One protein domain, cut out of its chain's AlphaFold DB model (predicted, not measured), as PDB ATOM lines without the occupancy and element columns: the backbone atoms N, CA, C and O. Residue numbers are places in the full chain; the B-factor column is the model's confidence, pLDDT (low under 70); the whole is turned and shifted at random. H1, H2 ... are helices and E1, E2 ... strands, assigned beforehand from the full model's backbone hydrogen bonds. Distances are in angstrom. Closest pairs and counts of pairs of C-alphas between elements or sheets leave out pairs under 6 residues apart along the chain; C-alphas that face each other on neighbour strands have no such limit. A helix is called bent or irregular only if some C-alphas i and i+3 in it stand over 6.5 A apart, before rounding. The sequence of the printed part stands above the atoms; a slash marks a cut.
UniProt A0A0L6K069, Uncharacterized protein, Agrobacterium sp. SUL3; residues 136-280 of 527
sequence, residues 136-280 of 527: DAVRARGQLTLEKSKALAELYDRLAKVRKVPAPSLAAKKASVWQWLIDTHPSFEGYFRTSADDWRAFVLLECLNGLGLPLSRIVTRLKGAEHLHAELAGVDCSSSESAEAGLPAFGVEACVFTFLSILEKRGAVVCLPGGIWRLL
ATOM      1  N   ASP A 136     -47.857  -0.096  28.160       58.84
ATOM      2  CA  ASP A 136     -47.722   0.190  26.725       58.84
ATOM      3  C   ASP A 136     -46.349   0.779  26.370       58.84
ATOM      4  O   ASP A 136     -45.903   0.665  25.231       58.84
ATOM      5  N   ALA A 137     -45.638   1.368  27.340       57.25
ATOM      6  CA  ALA A 137     -44.265   1.834  27.148       57.25
ATOM      7  C   ALA A 137     -43.231   0.690  27.170       57.25
ATOM      8  O   ALA A 137     -42.052   0.915  26.873       57.25
ATOM      9  N   VAL A 138     -43.642  -0.538  27.521       63.28
ATOM     10  CA  VAL A 138     -42.762  -1.712  27.514       63.28
ATOM     11  C   VAL A 138     -42.423  -2.071  26.074       63.28
ATOM     12  O   VAL A 138     -43.259  -2.543  25.305       63.28
ATOM     13  N   ARG A 139     -41.155  -1.870  25.719       64.44
ATOM     14  CA  ARG A 139     -40.632  -2.203  24.395       64.44
ATOM     15  C   ARG A 139     -40.566  -3.713  24.201       64.44
ATOM     16  O   ARG A 139     -40.512  -4.491  25.160       64.44
ATOM     17  N   ALA A 140     -40.547  -4.140  22.940       54.62
ATOM     18  CA  ALA A 140     -40.195  -5.514  22.637       54.62
ATOM     19  C   ALA A 140     -38.813  -5.834  23.218       54.62
ATOM     20  O   ALA A 140     -37.913  -4.996  23.163       54.62
ATOM     21  N   ARG A 141     -38.662  -7.038  23.794       66.94
ATOM     22  CA  ARG A 141     -37.345  -7.558  24.172       66.94
ATOM     23  C   ARG A 141     -36.496  -7.560  22.906       66.94
ATOM     24  O   ARG A 141     -36.749  -8.369  22.017       66.94
ATOM     25  N   GLY A 142     -35.563  -6.620  22.816       58.84
ATOM     26  CA  GLY A 142     -34.576  -6.586  21.747       58.84
ATOM     27  C   GLY A 142     -33.489  -7.630  21.989       58.84
ATOM     28  O   GLY A 142     -33.622  -8.514  22.840       58.84
ATOM     29  N   GLN A 143     -32.364  -7.501  21.287       63.25
ATOM     30  CA  GLN A 143     -31.157  -8.204  21.712       63.25
ATOM     31  C   GLN A 143     -30.798  -7.753  23.129       63.25
ATOM     32  O   GLN A 143     -30.526  -6.581  23.370       63.25
ATOM     33  N   LEU A 144     -30.807  -8.699  24.066       69.94
ATOM     34  CA  LEU A 144     -30.360  -8.466  25.432       69.94
ATOM     35  C   LEU A 144     -28.841  -8.297  25.382       69.94
ATOM     36  O   LEU A 144     -28.110  -9.284  25.270       69.94
ATOM     37  N   THR A 145     -28.367  -7.054  25.382       70.12
ATOM     38  CA  THR A 145     -26.933  -6.771  25.251       70.12
ATOM     39  C   THR A 145     -26.245  -6.761  26.609       70.12
ATOM     40  O   THR A 145     -25.119  -7.243  26.734       70.12
ATOM     41  N   LEU A 146     -26.955  -6.315  27.647       76.88
ATOM     42  CA  LEU A 146     -26.461  -6.267  29.017       76.88
ATOM     43  C   LEU A 146     -26.724  -7.593  29.745       76.88
ATOM     44  O   LEU A 146     -27.843  -8.110  29.762       76.88
ATOM     45  N   GLU A 147     -25.701  -8.126  30.418       79.75
ATOM     46  CA  GLU A 147     -25.822  -9.343  31.240       79.75
ATOM     47  C   GLU A 147     -26.889  -9.200  32.333       79.75
ATOM     48  O   GLU A 147     -27.645 -10.135  32.593       79.75
ATOM     49  N   LYS A 148     -27.016  -8.002  32.914       77.44
ATOM     50  CA  LYS A 148     -28.060  -7.687  33.895       77.44
ATOM     51  C   LYS A 148     -29.467  -7.795  33.304       77.44
ATOM     52  O   LYS A 148     -30.334  -8.388  33.941       77.44
ATOM     53  N   SER A 149     -29.686  -7.304  32.080       79.06
ATOM     54  CA  SER A 149     -30.968  -7.440  31.373       79.06
ATOM     55  C   SER A 149     -31.311  -8.911  31.110       79.06
ATOM     56  O   SER A 149     -32.459  -9.316  31.284       79.06
ATOM     57  N   LYS A 150     -30.313  -9.734  30.746       79.38
ATOM     58  CA  LYS A 150     -30.484 -11.189  30.571       79.38
ATOM     59  C   LYS A 150     -30.892 -11.872  31.869       79.38
ATOM     60  O   LYS A 150     -31.927 -12.532  31.909       79.38
ATOM     61  N   ALA A 151     -30.119 -11.658  32.930       82.88
ATOM     62  CA  ALA A 151     -30.382 -12.246  34.238       82.88
ATOM     63  C   ALA A 151     -31.768 -11.845  34.769       82.88
ATOM     64  O   ALA A 151     -32.500 -12.684  35.294       82.88
ATOM     65  N   LEU A 152     -32.159 -10.583  34.576       83.25
ATOM     66  CA  LEU A 152     -33.471 -10.077  34.956       83.25
ATOM     67  C   LEU A 152     -34.603 -10.748  34.166       83.25
ATOM     68  O   LEU A 152     -35.593 -11.178  34.761       83.25
ATOM     69  N   ALA A 153     -34.467 -10.855  32.841       81.88
ATOM     70  CA  ALA A 153     -35.466 -11.498  31.991       81.88
ATOM     71  C   ALA A 153     -35.648 -12.982  32.353       81.88
ATOM     72  O   ALA A 153     -36.779 -13.449  32.500       81.88
ATOM     73  N   GLU A 154     -34.549 -13.709  32.564       84.44
ATOM     74  CA  GLU A 154     -34.567 -15.118  32.965       84.44
ATOM     75  C   GLU A 154     -35.176 -15.328  34.354       84.44
ATOM     76  O   GLU A 154     -35.976 -16.248  34.554       84.44
ATOM     77  N   LEU A 155     -34.809 -14.480  35.321       86.19
ATOM     78  CA  LEU A 155     -35.382 -14.505  36.663       86.19
ATOM     79  C   LEU A 155     -36.892 -14.272  36.599       86.19
ATOM     80  O   LEU A 155     -37.664 -15.052  37.155       86.19
ATOM     81  N   TYR A 156     -37.315 -13.241  35.873       86.62
ATOM     82  CA  TYR A 156     -38.723 -12.926  35.699       86.62
ATOM     83  C   TYR A 156     -39.496 -14.083  35.046       86.62
ATOM     84  O   TYR A 156     -40.538 -14.497  35.559       86.62
ATOM     85  N   ASP A 157     -38.985 -14.654  33.952       83.81
ATOM     86  CA  ASP A 157     -39.647 -15.754  33.239       83.81
ATOM     87  C   ASP A 157     -39.748 -17.022  34.095       83.81
ATOM     88  O   ASP A 157     -40.733 -17.762  34.008       83.81
ATOM     89  N   ARG A 158     -38.751 -17.269  34.951       87.06
ATOM     90  CA  ARG A 158     -38.774 -18.356  35.933       87.06
ATOM     91  C   ARG A 158     -39.883 -18.144  36.960       87.06
ATOM     92  O   ARG A 158     -40.683 -19.049  37.178       87.06
ATOM     93  N   LEU A 159     -39.965 -16.953  37.550       86.12
ATOM     94  CA  LEU A 159     -40.950 -16.617  38.588       86.12
ATOM     95  C   LEU A 159     -42.381 -16.518  38.043       86.12
ATOM     96  O   LEU A 159     -43.343 -16.892  38.718       86.12
ATOM     97  N   ALA A 160     -42.542 -16.106  36.786       82.75
ATOM     98  CA  ALA A 160     -43.827 -16.125  36.093       82.75
ATOM     99  C   ALA A 160     -44.414 -17.541  35.965       82.75
ATOM    100  O   ALA A 160     -45.633 -17.693  35.960       82.75
ATOM    101  N   LYS A 161     -43.566 -18.576  35.900       82.56
ATOM    102  CA  LYS A 161     -43.984 -19.987  35.831       82.56
ATOM    103  C   LYS A 161     -44.245 -20.612  37.203       82.56
ATOM    104  O   LYS A 161     -44.814 -21.701  37.273       82.56
ATOM    105  N   VAL A 162     -43.832 -19.962  38.292       86.25
ATOM    106  CA  VAL A 162     -44.069 -20.467  39.648       86.25
ATOM    107  C   VAL A 162     -45.567 -20.440  39.942       86.25
ATOM    108  O   VAL A 162     -46.248 -19.437  39.711       86.25
ATOM    109  N   ARG A 163     -46.083 -21.551  40.480       87.56
ATOM    110  CA  ARG A 163     -47.481 -21.659  40.907       87.56
ATOM    111  C   ARG A 163     -47.789 -20.574  41.938       87.56
ATOM    112  O   ARG A 163     -47.140 -20.499  42.980       87.56
ATOM    113  N   LYS A 164     -48.815 -19.773  41.658       86.94
ATOM    114  CA  LYS A 164     -49.239 -18.690  42.544       86.94
ATOM    115  C   LYS A 164     -49.913 -19.241  43.798       86.94
ATOM    116  O   LYS A 164     -50.738 -20.154  43.719       86.94
ATOM    117  N   VAL A 165     -49.550 -18.683  44.949       86.75
ATOM    118  CA  VAL A 165     -50.083 -19.080  46.257       86.75
ATOM    119  C   VAL A 165     -51.332 -18.244  46.552       86.75
ATOM    120  O   VAL A 165     -51.252 -17.017  46.512       86.75
ATOM    121  N   PRO A 166     -52.498 -18.852  46.823       84.44
ATOM    122  CA  PRO A 166     -53.659 -18.099  47.279       84.44
ATOM    123  C   PRO A 166     -53.358 -17.415  48.613       84.44
ATOM    124  O   PRO A 166     -52.704 -18.019  49.458       84.44
ATOM    125  N   ALA A 167     -53.857 -16.200  48.833       83.44
ATOM    126  CA  ALA A 167     -53.742 -15.504  50.117       83.44
ATOM    127  C   ALA A 167     -55.031 -15.694  50.952       83.44
ATOM    128  O   ALA A 167     -56.009 -14.969  50.741       83.44
ATOM    129  N   PRO A 168     -55.086 -16.646  51.909       73.88
ATOM    130  CA  PRO A 168     -56.343 -17.025  52.566       73.88
ATOM    131  C   PRO A 168     -56.924 -15.901  53.431       73.88
ATOM    132  O   PRO A 168     -58.140 -15.763  53.536       73.88
ATOM    133  N   SER A 169     -56.060 -15.051  53.993       76.94
ATOM    134  CA  SER A 169     -56.431 -13.878  54.797       76.94
ATOM    135  C   SER A 169     -57.272 -12.848  54.031       76.94
ATOM    136  O   SER A 169     -57.982 -12.051  54.643       76.94
ATOM    137  N   LEU A 170     -57.224 -12.874  52.695       78.31
ATOM    138  CA  LEU A 170     -57.983 -11.978  51.825       78.31
ATOM    139  C   LEU A 170     -59.297 -12.587  51.337       78.31
ATOM    140  O   LEU A 170     -60.144 -11.837  50.866       78.31
ATOM    141  N   ALA A 171     -59.518 -13.899  51.480       74.56
ATOM    142  CA  ALA A 171     -60.655 -14.597  50.871       74.56
ATOM    143  C   ALA A 171     -62.017 -13.980  51.245       74.56
ATOM    144  O   ALA A 171     -62.840 -13.727  50.367       74.56
ATOM    145  N   ALA A 172     -62.227 -13.658  52.526       72.38
ATOM    146  CA  ALA A 172     -63.467 -13.039  53.001       72.38
ATOM    147  C   ALA A 172     -63.636 -11.583  52.521       72.38
ATOM    148  O   ALA A 172     -64.742 -11.157  52.199       72.38
ATOM    149  N   LYS A 173     -62.538 -10.819  52.432       77.81
ATOM    150  CA  LYS A 173     -62.552  -9.409  51.998       77.81
ATOM    151  C   LYS A 173     -62.623  -9.265  50.479       77.81
ATOM    152  O   LYS A 173     -63.126  -8.276  49.968       77.81
ATOM    153  N   LYS A 174     -62.160 -10.267  49.737       80.06
ATOM    154  CA  LYS A 174     -62.180 -10.303  48.274       80.06
ATOM    155  C   LYS A 174     -63.596 -10.212  47.713       80.06
ATOM    156  O   LYS A 174     -63.792  -9.593  46.673       80.06
ATOM    157  N   ALA A 175     -64.575 -10.769  48.427       78.44
ATOM    158  CA  ALA A 175     -65.982 -10.711  48.045       78.44
ATOM    159  C   ALA A 175     -66.510  -9.270  47.936       78.44
ATOM    160  O   ALA A 175     -67.282  -8.988  47.022       78.44
ATOM    161  N   SER A 176     -66.063  -8.346  48.798       74.56
ATOM    162  CA  SER A 176     -66.551  -6.959  48.778       74.56
ATOM    163  C   SER A 176     -65.991  -6.145  47.610       74.56
ATOM    164  O   SER A 176     -66.659  -5.244  47.112       74.56
ATOM    165  N   VAL A 177     -64.797  -6.485  47.120       79.75
ATOM    166  CA  VAL A 177     -64.131  -5.794  46.002       79.75
ATOM    167  C   VAL A 177     -64.227  -6.548  44.675       79.75
ATOM    168  O   VAL A 177     -63.759  -6.048  43.655       79.75
ATOM    169  N   TRP A 178     -64.844  -7.735  44.657       78.62
ATOM    170  CA  TRP A 178     -64.812  -8.663  43.521       78.62
ATOM    171  C   TRP A 178     -65.276  -8.033  42.206       78.62
ATOM    172  O   TRP A 178     -64.660  -8.263  41.171       78.62
ATOM    173  N   GLN A 179     -66.307  -7.186  42.245       77.00
ATOM    174  CA  GLN A 179     -66.819  -6.499  41.052       77.00
ATOM    175  C   GLN A 179     -65.762  -5.636  40.341       77.00
ATOM    176  O   GLN A 179     -65.841  -5.445  39.133       77.00
ATOM    177  N   TRP A 180     -64.757  -5.155  41.077       77.38
ATOM    178  CA  TRP A 180     -63.674  -4.319  40.558       77.38
ATOM    179  C   TRP A 180     -62.456  -5.125  40.105       77.38
ATOM    180  O   TRP A 180     -61.636  -4.616  39.353       77.38
ATOM    181  N   LEU A 181     -62.330  -6.383  40.532       77.75
ATOM    182  CA  LEU A 181     -61.216  -7.258  40.150       77.75
ATOM    183  C   LEU A 181     -61.385  -7.856  38.743       77.75
ATOM    184  O   LEU A 181     -60.410  -8.304  38.135       77.75
ATOM    185  N   ILE A 182     -62.620  -7.858  38.233       66.56
ATOM    186  CA  ILE A 182     -63.008  -8.441  36.945       66.56
ATOM    187  C   ILE A 182     -62.492  -7.567  35.790       66.56
ATOM    188  O   ILE A 182     -62.517  -6.339  35.854       66.56
ATOM    189  N   ASP A 183     -62.012  -8.195  34.714       62.00
ATOM    190  CA  ASP A 183     -61.551  -7.549  33.471       62.00
ATOM    191  C   ASP A 183     -60.389  -6.555  33.622       62.00
ATOM    192  O   ASP A 183     -60.135  -5.740  32.734       62.00
ATOM    193  N   THR A 184     -59.678  -6.583  34.744       61.06
ATOM    194  CA  THR A 184     -58.410  -5.869  34.919       61.06
ATOM    195  C   THR A 184     -57.275  -6.862  34.759       61.06
ATOM    196  O   THR A 184     -57.094  -7.712  35.622       61.06
ATOM    197  N   HIS A 185     -56.495  -6.771  33.680       57.47
ATOM    198  CA  HIS A 185     -55.346  -7.654  33.454       57.47
ATOM    199  C   HIS A 185     -54.031  -6.870  33.387       57.47
ATOM    200  O   HIS A 185     -53.501  -6.639  32.304       57.47
ATOM    201  N   PRO A 186     -53.438  -6.482  34.526       56.62
ATOM    202  CA  PRO A 186     -52.013  -6.222  34.576       56.62
ATOM    203  C   PRO A 186     -51.249  -7.486  34.205       56.62
ATOM    204  O   PRO A 186     -51.601  -8.616  34.548       56.62
ATOM    205  N   SER A 187     -50.186  -7.243  33.476       60.56
ATOM    206  CA  SER A 187     -49.564  -8.202  32.601       60.56
ATOM    207  C   SER A 187     -48.295  -8.831  33.127       60.56
ATOM    208  O   SER A 187     -47.786  -9.775  32.530       60.56
ATOM    209  N   PHE A 188     -47.808  -8.362  34.268       73.12
ATOM    210  CA  PHE A 188     -46.534  -8.807  34.795       73.12
ATOM    211  C   PHE A 188     -46.692  -9.602  36.089       73.12
ATOM    212  O   PHE A 188     -46.142  -9.268  37.135       73.12
ATOM    213  N   GLU A 189     -47.457 -10.694  36.017       73.88
ATOM    214  CA  GLU A 189     -47.665 -11.612  37.148       73.88
ATOM    215  C   GLU A 189     -46.364 -12.250  37.660       73.88
ATOM    216  O   GLU A 189     -46.343 -12.789  38.764       73.88
ATOM    217  N   GLY A 190     -45.264 -12.185  36.899       81.75
ATOM    218  CA  GLY A 190     -43.954 -12.657  37.347       81.75
ATOM    219  C   GLY A 190     -43.424 -11.927  38.581       81.75
ATOM    220  O   GLY A 190     -42.657 -12.520  39.328       81.75
ATOM    221  N   TYR A 191     -43.894 -10.706  38.863       87.00
ATOM    222  CA  TYR A 191     -43.545  -9.986  40.092       87.00
ATOM    223  C   TYR A 191     -44.248 -10.515  41.346       87.00
ATOM    224  O   TYR A 191     -43.753 -10.326  42.458       87.00
ATOM    225  N   PHE A 192     -45.397 -11.171  41.188       90.06
ATOM    226  CA  PHE A 192     -46.289 -11.496  42.295       90.06
ATOM    227  C   PHE A 192     -46.221 -12.978  42.640       90.06
ATOM    228  O   PHE A 192     -46.363 -13.833  41.770       90.06
ATOM    229  N   ARG A 193     -46.064 -13.297  43.923       91.38
ATOM    230  CA  ARG A 193     -46.126 -14.675  44.430       91.38
ATOM    231  C   ARG A 193     -47.570 -15.160  44.568       91.38
ATOM    232  O   ARG A 193     -47.837 -16.360  44.474       91.38
ATOM    233  N   THR A 194     -48.500 -14.235  44.786       90.62
ATOM    234  CA  THR A 194     -49.922 -14.535  44.969       90.62
ATOM    235  C   THR A 194     -50.707 -14.458  43.669       90.62
ATOM    236  O   THR A 194     -50.231 -13.903  42.677       90.62
ATOM    237  N   SER A 195     -51.922 -15.012  43.666       87.81
ATOM    238  CA  SER A 195     -52.798 -14.929  42.495       87.81
ATOM    239  C   SER A 195     -53.099 -13.473  42.127       87.81
ATOM    240  O   SER A 195     -53.042 -12.574  42.975       87.81
ATOM    241  N   ALA A 196     -53.419 -13.243  40.853       86.25
ATOM    242  CA  ALA A 196     -53.679 -11.907  40.341       86.25
ATOM    243  C   ALA A 196     -54.802 -11.199  41.109       86.25
ATOM    244  O   ALA A 196     -54.693 -10.032  41.480       86.25
ATOM    245  N   ASP A 197     -55.859 -11.941  41.414       87.00
ATOM    246  CA  ASP A 197     -56.990 -11.418  42.158       87.00
ATOM    247  C   ASP A 197     -56.637 -11.097  43.617       87.00
ATOM    248  O   ASP A 197     -57.224 -10.187  44.190       87.00
ATOM    249  N   ASP A 198     -55.707 -11.830  44.236       89.44
ATOM    250  CA  ASP A 198     -55.364 -11.622  45.646       89.44
ATOM    251  C   ASP A 198     -54.542 -10.351  45.842       89.44
ATOM    252  O   ASP A 198     -54.879  -9.539  46.701       89.44
ATOM    253  N   TRP A 199     -53.506 -10.120  45.028       91.06
ATOM    254  CA  TRP A 199     -52.733  -8.881  45.162       91.06
ATOM    255  C   TRP A 199     -53.558  -7.661  44.734       91.06
ATOM    256  O   TRP A 199     -53.440  -6.600  45.340       91.06
ATOM    257  N   ARG A 200     -54.439  -7.794  43.732       90.69
ATOM    258  CA  ARG A 200     -55.350  -6.709  43.331       90.69
ATOM    259  C   ARG A 200     -56.374  -6.405  44.421       90.69
ATOM    260  O   ARG A 200     -56.625  -5.235  44.702       90.69
ATOM    261  N   ALA A 201     -56.929  -7.437  45.064       89.88
ATOM    262  CA  ALA A 201     -57.806  -7.267  46.219       89.88
ATOM    263  C   ALA A 201     -57.072  -6.555  47.354       89.88
ATOM    264  O   ALA A 201     -57.613  -5.617  47.931       89.88
ATOM    265  N   PHE A 202     -55.828  -6.953  47.625       91.50
ATOM    266  CA  PHE A 202     -54.977  -6.280  48.596       91.50
ATOM    267  C   PHE A 202     -54.808  -4.794  48.254       91.50
ATOM    268  O   PHE A 202     -55.137  -3.948  49.077       91.50
ATOM    269  N   VAL A 203     -54.403  -4.457  47.024       91.56
ATOM    270  CA  VAL A 203     -54.250  -3.061  46.568       91.56
ATOM    271  C   VAL A 203     -55.537  -2.251  46.749       91.56
ATOM    272  O   VAL A 203     -55.488  -1.123  47.239       91.56
ATOM    273  N   LEU A 204     -56.694  -2.810  46.389       89.12
ATOM    274  CA  LEU A 204     -57.983  -2.134  46.559       89.12
ATOM    275  C   LEU A 204     -58.331  -1.890  48.030       89.12
ATOM    276  O   LEU A 204     -58.812  -0.813  48.374       89.12
ATOM    277  N   LEU A 205     -58.072  -2.868  48.899       86.62
ATOM    278  CA  LEU A 205     -58.290  -2.736  50.341       86.62
ATOM    279  C   LEU A 205     -57.327  -1.723  50.969       86.62
ATOM    280  O   LEU A 205     -57.707  -1.007  51.889       86.62
ATOM    281  N   GLU A 206     -56.110  -1.604  50.444       88.75
ATOM    282  CA  GLU A 206     -55.176  -0.551  50.839       88.75
ATOM    283  C   GLU A 206     -55.685   0.843  50.444       88.75
ATOM    284  O   GLU A 206     -55.590   1.780  51.237       88.75
ATOM    285  N   CYS A 207     -56.317   0.963  49.272       84.94
ATOM    286  CA  CYS A 207     -56.963   2.198  48.813       84.94
ATOM    287  C   CYS A 207     -58.266   2.531  49.567       84.94
ATOM    288  O   CYS A 207     -58.750   3.661  49.465       84.94
ATOM    289  N   LEU A 208     -58.844   1.572  50.302       80.38
ATOM    290  CA  LEU A 208     -60.051   1.756  51.119       80.38
ATOM    291  C   LEU A 208     -59.771   2.569  52.393       80.38
ATOM    292  O   LEU A 208     -60.651   3.270  52.888       80.38
ATOM    293  N   ASN A 209     -58.557   2.477  52.945       67.75
ATOM    294  CA  ASN A 209     -58.205   3.164  54.186       67.75
ATOM    295  C   ASN A 209     -58.282   4.686  53.962       67.75
ATOM    296  O   ASN A 209     -57.536   5.231  53.154       67.75
ATOM    297  N   GLY A 210     -59.202   5.365  54.659       60.97
ATOM    298  CA  GLY A 210     -59.864   6.616  54.239       60.97
ATOM    299  C   GLY A 210     -59.028   7.850  53.859       60.97
ATOM    300  O   GLY A 210     -59.605   8.816  53.368       60.97
ATOM    301  N   LEU A 211     -57.706   7.840  54.031       70.81
ATOM    302  CA  LEU A 211     -56.814   8.904  53.546       70.81
ATOM    303  C   LEU A 211     -56.230   8.616  52.150       70.81
ATOM    304  O   LEU A 211     -55.626   9.499  51.549       70.81
ATOM    305  N   GLY A 212     -56.428   7.405  51.618       78.69
ATOM    306  CA  GLY A 212     -55.709   6.930  50.439       78.69
ATOM    307  C   GLY A 212     -54.224   6.687  50.728       78.69
ATOM    308  O   GLY A 212     -53.717   6.976  51.816       78.69
ATOM    309  N   LEU A 213     -53.506   6.120  49.759       86.62
ATOM    310  CA  LEU A 213     -52.073   5.845  49.886       86.62
ATOM    311  C   LEU A 213     -51.314   6.207  48.607       86.62
ATOM    312  O   LEU A 213     -51.792   5.915  47.510       86.62
ATOM    313  N   PRO A 214     -50.106   6.790  48.716       86.88
ATOM    314  CA  PRO A 214     -49.240   6.953  47.559       86.88
ATOM    315  C   PRO A 214     -48.803   5.586  47.023       86.88
ATOM    316  O   PRO A 214     -48.634   4.631  47.790       86.88
ATOM    317  N   LEU A 215     -48.572   5.509  45.709       86.56
ATOM    318  CA  LEU A 215     -48.200   4.272  45.008       86.56
ATOM    319  C   LEU A 215     -47.027   3.532  45.678       86.56
ATOM    320  O   LEU A 215     -47.100   2.324  45.900       86.56
ATOM    321  N   SER A 216     -45.987   4.262  46.090       85.69
ATOM    322  CA  SER A 216     -44.809   3.707  46.773       85.69
ATOM    323  C   SER A 216     -45.145   3.023  48.103       85.69
ATOM    324  O   SER A 216     -44.594   1.967  48.430       85.69
ATOM    325  N   ARG A 217     -46.097   3.566  48.875       89.25
ATOM    326  CA  ARG A 217     -46.566   2.932  50.117       89.25
ATOM    327  C   ARG A 217     -47.413   1.697  49.837       89.25
ATOM    328  O   ARG A 217     -47.284   0.727  50.578       89.25
ATOM    329  N   ILE A 218     -48.227   1.700  48.778       90.62
ATOM    330  CA  ILE A 218     -48.983   0.509  48.355       90.62
ATOM    331  C   ILE A 218     -48.011  -0.628  48.011       90.62
ATOM    332  O   ILE A 218     -48.160  -1.737  48.523       90.62
ATOM    333  N   VAL A 219     -46.968  -0.346  47.222       90.12
ATOM    334  CA  VAL A 219     -45.931  -1.335  46.876       90.12
ATOM    335  C   VAL A 219     -45.159  -1.804  48.113       90.12
ATOM    336  O   VAL A 219     -44.942  -3.003  48.288       90.12
ATOM    337  N   THR A 220     -44.824  -0.895  49.034       89.56
ATOM    338  CA  THR A 220     -44.178  -1.254  50.310       89.56
ATOM    339  C   THR A 220     -45.045  -2.211  51.135       89.56
ATOM    340  O   THR A 220     -44.538  -3.188  51.687       89.56
ATOM    341  N   ARG A 221     -46.363  -1.978  51.192       91.56
ATOM    342  CA  ARG A 221     -47.304  -2.858  51.902       91.56
ATOM    343  C   ARG A 221     -47.474  -4.207  51.207       91.56
ATOM    344  O   ARG A 221     -47.486  -5.221  51.895       91.56
ATOM    345  N   LEU A 222     -47.508  -4.243  49.873       91.75
ATOM    346  CA  LEU A 222     -47.482  -5.497  49.106       91.75
ATOM    347  C   LEU A 222     -46.230  -6.327  49.422       91.75
ATOM    348  O   LEU A 222     -46.331  -7.541  49.602       91.75
ATOM    349  N   LYS A 223     -45.063  -5.676  49.518       91.06
ATOM    350  CA  LYS A 223     -43.802  -6.324  49.901       91.06
ATOM    351  C   LYS A 223     -43.869  -6.882  51.323       91.06
ATOM    352  O   LYS A 223     -43.541  -8.045  51.527       91.06
ATOM    353  N   GLY A 224     -44.327  -6.077  52.285       88.81
ATOM    354  CA  GLY A 224     -44.453  -6.484  53.690       88.81
ATOM    355  C   GLY A 224     -45.479  -7.597  53.933       88.81
ATOM    356  O   GLY A 224     -45.314  -8.381  54.858       88.81
ATOM    357  N   ALA A 225     -46.505  -7.694  53.086       89.94
ATOM    358  CA  ALA A 225     -47.513  -8.753  53.120       89.94
ATOM    359  C   ALA A 225     -47.163  -9.969  52.232       89.94
ATOM    360  O   ALA A 225     -48.026 -10.802  51.967       89.94
ATOM    361  N   GLU A 226     -45.916 -10.073  51.757       91.06
ATOM    362  CA  GLU A 226     -45.398 -11.199  50.961       91.06
ATOM    363  C   GLU A 226     -46.156 -11.486  49.649       91.06
ATOM    364  O   GLU A 226     -46.121 -12.598  49.111       91.06
ATOM    365  N   HIS A 227     -46.810 -10.474  49.074       91.38
ATOM    366  CA  HIS A 227     -47.458 -10.599  47.766       91.38
ATOM    367  C   HIS A 227     -46.456 -10.618  46.604       91.38
ATOM    368  O   HIS A 227     -46.797 -11.061  45.504       91.38
ATOM    369  N   LEU A 228     -45.228 -10.149  46.832       91.81
ATOM    370  CA  LEU A 228     -44.171 -10.023  45.829       91.81
ATOM    371  C   LEU A 228     -43.122 -11.127  45.978       91.81
ATOM    372  O   LEU A 228     -42.826 -11.570  47.086       91.81
ATOM    373  N   HIS A 229     -42.519 -11.533  44.863       90.00
ATOM    374  CA  HIS A 229     -41.305 -12.346  44.895       90.00
ATOM    375  C   HIS A 229     -40.146 -11.515  45.462       90.00
ATOM    376  O   HIS A 229     -39.819 -10.454  44.923       90.00
ATOM    377  N   ALA A 230     -39.526 -11.984  46.549       85.81
ATOM    378  CA  ALA A 230     -38.433 -11.281  47.224       85.81
ATOM    379  C   ALA A 230     -37.240 -11.048  46.283       85.81
ATOM    380  O   ALA A 230     -36.582 -10.012  46.354       85.81
ATOM    381  N   GLU A 231     -37.033 -11.985  45.358       85.25
ATOM    382  CA  GLU A 231     -35.978 -11.983  44.352       85.25
ATOM    383  C   GLU A 231     -36.122 -10.847  43.336       85.25
ATOM    384  O   GLU A 231     -35.115 -10.405  42.802       85.25
ATOM    385  N   LEU A 232     -37.344 -10.363  43.079       80.19
ATOM    386  CA  LEU A 232     -37.603  -9.214  42.197       80.19
ATOM    387  C   LEU A 232     -37.832  -7.915  42.975       80.19
ATOM    388  O   LEU A 232     -37.556  -6.838  42.460       80.19
ATOM    389  N   ALA A 233     -38.296  -7.996  44.224       71.06
ATOM    390  CA  ALA A 233     -38.592  -6.833  45.063       71.06
ATOM    391  C   ALA A 233     -37.346  -6.071  45.561       71.06
ATOM    392  O   ALA A 233     -37.485  -5.052  46.246       71.06
ATOM    393  N   GLY A 234     -36.146  -6.602  45.316       65.56
ATOM    394  CA  GLY A 234     -34.863  -5.978  45.649       65.56
ATOM    395  C   GLY A 234     -34.008  -5.626  44.433       65.56
ATOM    396  O   GLY A 234     -32.885  -5.167  44.618       65.56
ATOM    397  N   VAL A 235     -34.497  -5.862  43.212       70.56
ATOM    398  CA  VAL A 235     -33.714  -5.572  42.011       70.56
ATOM    399  C   VAL A 235     -33.880  -4.102  41.655       70.56
ATOM    400  O   VAL A 235     -34.910  -3.692  41.125       70.56
ATOM    401  N   ASP A 236     -32.849  -3.320  41.956       65.06
ATOM    402  CA  ASP A 236     -32.722  -1.943  41.491       65.06
ATOM    403  C   ASP A 236     -32.232  -1.968  40.036       65.06
ATOM    404  O   ASP A 236     -31.036  -2.090  39.758       65.06
ATOM    405  N   CYS A 237     -33.179  -1.991  39.098       58.88
ATOM    406  CA  CYS A 237     -32.884  -1.928  37.672       58.88
ATOM    407  C   CYS A 237     -33.063  -0.509  37.160       58.88
ATOM    408  O   CYS A 237     -34.094   0.127  37.376       58.88
ATOM    409  N   SER A 238     -32.084  -0.050  36.386       67.75
ATOM    410  CA  SER A 238     -32.255   1.147  35.574       67.75
ATOM    411  C   SER A 238     -33.387   0.948  34.559       67.75
ATOM    412  O   SER A 238     -33.628  -0.160  34.067       67.75
ATOM    413  N   SER A 239     -34.033   2.044  34.157       67.75
ATOM    414  CA  SER A 239     -35.076   2.020  33.125       67.75
ATOM    415  C   SER A 239     -34.600   1.387  31.810       67.75
ATOM    416  O   SER A 239     -35.401   0.792  31.094       67.75
ATOM    417  N   SER A 240     -33.304   1.489  31.488       72.06
ATOM    418  CA  SER A 240     -32.686   0.845  30.321       72.06
ATOM    419  C   SER A 240     -32.601  -0.677  30.441       72.06
ATOM    420  O   SER A 240     -32.912  -1.369  29.477       72.06
ATOM    421  N   GLU A 241     -32.229  -1.208  31.610       77.94
ATOM    422  CA  GLU A 241     -32.118  -2.660  31.830       77.94
ATOM    423  C   GLU A 241     -33.499  -3.323  31.805       77.94
ATOM    424  O   GLU A 241     -33.689  -4.358  31.165       77.94
ATOM    425  N   SER A 242     -34.495  -2.696  32.438       76.31
ATOM    426  CA  SER A 242     -35.882  -3.166  32.370       76.31
ATOM    427  C   SER A 242     -36.433  -3.098  30.946       76.31
ATOM    428  O   SER A 242     -37.063  -4.056  30.499       76.31
ATOM    429  N   ALA A 243     -36.149  -2.020  30.207       75.94
ATOM    430  CA  ALA A 243     -36.587  -1.878  28.822       75.94
ATOM    431  C   ALA A 243     -35.982  -2.951  27.901       75.94
ATOM    432  O   ALA A 243     -36.722  -3.551  27.123       75.94
ATOM    433  N   GLU A 244     -34.678  -3.241  28.005       76.81
ATOM    434  CA  GLU A 244     -34.055  -4.347  27.260       76.81
ATOM    435  C   GLU A 244     -34.679  -5.696  27.630       76.81
ATOM    436  O   GLU A 244     -35.023  -6.486  26.749       76.81
ATOM    437  N   ALA A 245     -34.899  -5.936  28.927       77.38
ATOM    438  CA  ALA A 245     -35.557  -7.136  29.438       77.38
ATOM    439  C   ALA A 245     -37.055  -7.216  29.091       77.38
ATOM    440  O   ALA A 245     -37.710  -8.202  29.442       77.38
ATOM    441  N   GLY A 246     -37.622  -6.222  28.393       72.50
ATOM    442  CA  GLY A 246     -39.048  -6.159  28.058       72.50
ATOM    443  C   GLY A 246     -39.935  -6.205  29.299       72.50
ATOM    444  O   GLY A 246     -40.976  -6.866  29.304       72.50
ATOM    445  N   LEU A 247     -39.472  -5.555  30.362       78.19
ATOM    446  CA  LEU A 247     -40.155  -5.362  31.631       78.19
ATOM    447  C   LEU A 247     -40.459  -3.868  31.820       78.19
ATOM    448  O   LEU A 247     -39.786  -3.015  31.238       78.19
ATOM    449  N   PRO A 248     -41.473  -3.518  32.627       74.44
ATOM    450  CA  PRO A 248     -41.757  -2.123  32.929       74.44
ATOM    451  C   PRO A 248     -40.579  -1.439  33.626       74.44
ATOM    452  O   PRO A 248     -40.005  -1.988  34.562       74.44
ATOM    453  N   ALA A 249     -40.283  -0.202  33.211       65.44
ATOM    454  CA  ALA A 249     -39.198   0.634  33.741       65.44
ATOM    455  C   ALA A 249     -39.300   0.929  35.252       65.44
ATOM    456  O   ALA A 249     -38.326   1.361  35.854       65.44
ATOM    457  N   PHE A 250     -40.464   0.668  35.854       70.81
ATOM    458  CA  PHE A 250     -40.738   0.820  37.285       70.81
ATOM    459  C   PHE A 250     -41.322  -0.462  37.893       70.81
ATOM    460  O   PHE A 250     -42.145  -0.396  38.796       70.81
ATOM    461  N   GLY A 251     -40.996  -1.634  37.338       82.12
ATOM    462  CA  GLY A 251     -41.317  -2.934  37.929       82.12
ATOM    463  C   GLY A 251     -42.754  -3.084  38.451       82.12
ATOM    464  O   GLY A 251     -43.728  -3.078  37.692       82.12
ATOM    465  N   VAL A 252     -42.876  -3.246  39.770       86.00
ATOM    466  CA  VAL A 252     -44.149  -3.494  40.465       86.00
ATOM    467  C   VAL A 252     -45.026  -2.245  40.493       86.00
ATOM    468  O   VAL A 252     -46.240  -2.354  40.308       86.00
ATOM    469  N   GLU A 253     -44.438  -1.063  40.668       85.75
ATOM    470  CA  GLU A 253     -45.130   0.226  40.668       85.75
ATOM    471  C   GLU A 253     -45.923   0.412  39.373       85.75
ATOM    472  O   GLU A 253     -47.105   0.745  39.424       85.75
ATOM    473  N   ALA A 254     -45.323   0.108  38.220       81.75
ATOM    474  CA  ALA A 254     -45.997   0.170  36.921       81.75
ATOM    475  C   ALA A 254     -47.208  -0.779  36.829       81.75
ATOM    476  O   ALA A 254     -48.256  -0.431  36.275       81.75
ATOM    477  N   CYS A 255     -47.102  -1.973  37.420       85.19
ATOM    478  CA  CYS A 255     -48.191  -2.952  37.448       85.19
ATOM    479  C   CYS A 255     -49.371  -2.465  38.293       85.19
ATOM    480  O   CYS A 255     -50.525  -2.552  37.864       85.19
ATOM    481  N   VAL A 256     -49.073  -1.951  39.488       88.25
ATOM    482  CA  VAL A 256     -50.072  -1.418  40.421       88.25
ATOM    483  C   VAL A 256     -50.706  -0.149  39.851       88.25
ATOM    484  O   VAL A 256     -51.930  -0.031  39.854       88.25
ATOM    485  N   PHE A 257     -49.908   0.755  39.283       86.31
ATOM    486  CA  PHE A 257     -50.388   1.971  38.628       86.31
ATOM    487  C   PHE A 257     -51.324   1.657  37.461       86.31
ATOM    488  O   PHE A 257     -52.398   2.244  37.363       86.31
ATOM    489  N   THR A 258     -50.955   0.713  36.592       83.38
ATOM    490  CA  THR A 258     -51.790   0.322  35.445       83.38
ATOM    491  C   THR A 258     -53.129  -0.242  35.909       83.38
ATOM    492  O   THR A 258     -54.179   0.139  35.390       83.38
ATOM    493  N   PHE A 259     -53.115  -1.099  36.933       87.75
ATOM    494  CA  PHE A 259     -54.338  -1.616  37.542       87.75
ATOM    495  C   PHE A 259     -55.231  -0.491  38.089       87.75
ATOM    496  O   PHE A 259     -56.411  -0.416  37.737       87.75
ATOM    497  N   LEU A 260     -54.668   0.414  38.890       87.19
ATOM    498  CA  LEU A 260     -55.398   1.534  39.479       87.19
ATOM    499  C   LEU A 260     -55.897   2.535  38.423       87.19
ATOM    500  O   LEU A 260     -57.011   3.033  38.535       87.19
ATOM    501  N   SER A 261     -55.148   2.748  37.343       82.88
ATOM    502  CA  SER A 261     -55.557   3.603  36.219       82.88
ATOM    503  C   SER A 261     -56.768   3.042  35.470       82.88
ATOM    504  O   SER A 261     -57.662   3.789  35.074       82.88
ATOM    505  N   ILE A 262     -56.837   1.718  35.272       80.62
ATOM    506  CA  ILE A 262     -58.021   1.077  34.674       80.62
ATOM    507  C   ILE A 262     -59.237   1.269  35.587       80.62
ATOM    508  O   ILE A 262     -60.334   1.568  35.114       80.62
ATOM    509  N   LEU A 263     -59.040   1.125  36.894       83.31
ATOM    510  CA  LEU A 263     -60.090   1.328  37.886       83.31
ATOM    511  C   LEU A 263     -60.551   2.783  37.982       83.31
ATOM    512  O   LEU A 263     -61.741   3.029  38.166       83.31
ATOM    513  N   GLU A 264     -59.647   3.744  37.815       80.69
ATOM    514  CA  GLU A 264     -59.974   5.169  37.769       80.69
ATOM    515  C   GLU A 264     -60.853   5.499  36.562       80.69
ATOM    516  O   GLU A 264     -61.889   6.148  36.713       80.69
ATOM    517  N   LYS A 265     -60.523   4.954  35.383       73.56
ATOM    518  CA  LYS A 265     -61.366   5.067  34.177       73.56
ATOM    519  C   LYS A 265     -62.771   4.493  34.394       73.56
ATOM    520  O   LYS A 265     -63.730   4.985  33.809       73.56
ATOM    521  N   ARG A 266     -62.902   3.479  35.255       73.25
ATOM    522  CA  ARG A 266     -64.188   2.880  35.663       73.25
ATOM    523  C   ARG A 266     -64.861   3.609  36.832       73.25
ATOM    524  O   ARG A 266     -65.945   3.213  37.246       73.25
ATOM    525  N   GLY A 267     -64.231   4.649  37.377       73.06
ATOM    526  CA  GLY A 267     -64.741   5.434  38.498       73.06
ATOM    527  C   GLY A 267     -64.658   4.751  39.864       73.06
ATOM    528  O   GLY A 267     -65.295   5.226  40.799       73.06
ATOM    529  N   ALA A 268     -63.892   3.667  39.995       79.44
ATOM    530  CA  ALA A 268     -63.764   2.922  41.247       79.44
ATOM    531  C   ALA A 268     -62.791   3.585  42.228       79.44
ATOM    532  O   ALA A 268     -63.034   3.620  43.434       79.44
ATOM    533  N   VAL A 269     -61.682   4.107  41.704       84.19
ATOM    534  CA  VAL A 269     -60.627   4.805  42.452       84.19
ATOM    535  C   VAL A 269     -60.387   6.186  41.846       84.19
ATOM    536  O   VAL A 269     -60.843   6.473  40.742       84.19
ATOM    537  N   VAL A 270     -59.653   7.030  42.561       81.81
ATOM    538  CA  VAL A 270     -59.117   8.295  42.058       81.81
ATOM    539  C   VAL A 270     -57.656   8.431  42.459       81.81
ATOM    540  O   VAL A 270     -57.280   8.040  43.569       81.81
ATOM    541  N   CYS A 271     -56.847   8.996  41.566       82.12
ATOM    542  CA  CYS A 271     -55.526   9.506  41.903       82.12
ATOM    543  C   CYS A 271     -55.659  10.973  42.338       82.12
ATOM    544  O   CYS A 271     -56.007  11.847  41.544       82.12
ATOM    545  N   LEU A 272     -55.436  11.232  43.623       75.62
ATOM    546  CA  LEU A 272     -55.429  12.559  44.227       75.62
ATOM    547  C   LEU A 272     -54.075  13.261  44.000       75.62
ATOM    548  O   LEU A 272     -53.063  12.598  43.732       75.62
ATOM    549  N   PRO A 273     -54.032  14.597  44.167       65.38
ATOM    550  CA  PRO A 273     -52.794  15.369  44.153       65.38
ATOM    551  C   PRO A 273     -51.703  14.729  45.022       65.38
ATOM    552  O   PRO A 273     -51.963  14.231  46.117       65.38
ATOM    553  N   GLY A 274     -50.470  14.700  44.509       65.69
ATOM    554  CA  GLY A 274     -49.352  14.006  45.162       65.69
ATOM    555  C   GLY A 274     -49.287  12.494  44.902       65.69
ATOM    556  O   GLY A 274     -48.485  11.810  45.531       65.69
ATOM    557  N   GLY A 275     -50.098  11.962  43.977       73.19
ATOM    558  CA  GLY A 275     -50.047  10.552  43.571       73.19
ATOM    559  C   GLY A 275     -50.695   9.598  44.577       73.19
ATOM    560  O   GLY A 275     -50.305   8.430  44.667       73.19
ATOM    561  N   ILE A 276     -51.643  10.107  45.369       81.56
ATOM    562  CA  ILE A 276     -52.333   9.366  46.427       81.56
ATOM    563  C   ILE A 276     -53.563   8.679  45.834       81.56
ATOM    564  O   ILE A 276     -54.486   9.335  45.367       81.56
ATOM    565  N   TRP A 277     -53.614   7.355  45.895       86.31
ATOM    566  CA  TRP A 277     -54.737   6.577  45.385       86.31
ATOM    567  C   TRP A 277     -55.777   6.320  46.469       86.31
ATOM    568  O   TRP A 277     -55.442   5.877  47.571       86.31
ATOM    569  N   ARG A 278     -57.048   6.574  46.146       85.31
ATOM    570  CA  ARG A 278     -58.181   6.391  47.061       85.31
ATOM    571  C   ARG A 278     -59.352   5.709  46.363       85.31
ATOM    572  O   ARG A 278     -59.661   6.031  45.220       85.31
ATOM    573  N   LEU A 279     -60.030   4.796  47.059       84.06
ATOM    574  CA  LEU A 279     -61.286   4.211  46.585       84.06
ATOM    575  C   LEU A 279     -62.422   5.242  46.698       84.06
ATOM    576  O   LEU A 279     -62.614   5.847  47.752       84.06
ATOM    577  N   LEU A 280     -63.164   5.445  45.610       71.75
ATOM    578  CA  LEU A 280     -64.297   6.379  45.539       71.75
ATOM    579  C   LEU A 280     -65.631   5.759  45.951       71.75
ATOM    580  O   LEU A 280     -66.605   6.473  46.173       71.75
TER     581      LEU A 280
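AT A GLANCE: This is residues 136 to 280 of the 527 residues of an uncharacterized protein of Agrobacterium sp. SUL3 (UniProt A0A0L6K069). Three crossed helices, H3, H4 and H6, make a core, with the small hairpin E1 and E2 packed on H3 and H6 and the irregular helix H2 crossing H3 on another side. At the other end of the longest axis H1, with its residues 148 to 152, meets short H5 at a corner as a separate pair, joined to the rest by the short link from H1 to H2, the long link from H4 to H5 and the short link from H5 to H6. The printed part has 145 residues, with six named helices followed by two named strands, an antiparallel sheet in the order E1 - E2; the class is mostly helix. The whole is compact, with a radius of gyration of the C-alphas of 15.2 A and spans of 45 by 33 by 26 A.

IN THESE COORDINATES: H1 is residues 147 to 160, 19.8 A long, and begins at C-alpha 147 (-25.822, -9.343, 31.240). H2 is residues 168 to 181, 16.5 A long; it is irregular, with C-alphas 176 and 179 7.7 A apart. H3, residues 196 to 208, is 18.5 A long, and H4, residues 215 to 224, is 14.3 A long. H5 is residues 239 to 244. H6, residues 251 to 265, is 21.9 A long and begins at C-alpha 251 (-41.317, -2.934, 37.929). E1 is residues 269 to 272, and E2, residues 276 to 279, ends at C-alpha 279 (-61.286, 4.211, 46.585).

HOW THE PARTS SIT: H4 touches H3 at a steep tilt of 58 degrees, opposite ways, closest at the C-alphas of Val 203 and Ile 218, 6.6 A apart. H6, with residues 252 to 257 alone, touches H4 at a steep tilt of 58 degrees, opposite ways; the closest C-alphas, of Val 219 and Glu 253, are 6.5 A apart. H3 and H6 are close but not clearly touching, their closest C-alphas, of Val 203 and Val 256, being 7.6 A apart. H2 touches H3 about perpendicular, at 81 degrees, with the C-alphas of Lys 174 and Ala 201 closest at 5.7 A. The closest C-alphas of H3 and E2, of Cys 207 and Arg 278, are 4.7 A apart, and those of H6 and E1, of Glu 264 and Val 270, 5.4 A. E1 and E2 form a hairpin, with N 270 and O 278 2.8 A apart and N 272 and O 276 2.7 A apart, within hydrogen-bond range. Residues 213 to 214 pair antiparallel with residues 276 to 277 of E2. H1, with residues 148 to 152 alone, touches H5 about perpendicular, at 76 degrees, closest at the C-alphas of Ser 149 and Glu 241, 4.9 A; H1 is apart from H3, H4 and H6. Every O i to N i+4 pair is within hydrogen-bond range in H1, H3, H4 and H5; H6 has 10 of 11, and H2 3 of 10, beside 6 of 11 O i to N i+3 pairs.

THE WHOLE: The C-alphas farthest apart, of Thr 145 and Ala 172, are 46.3 A apart. The printed part has no cut. The links from H2 to H3 and from H4 to H5 are long, 14 residues each. The mean pLDDT of the printed part is 79.2; 25 residues are under 70, among them residues 136 to 144 and 182 to 187.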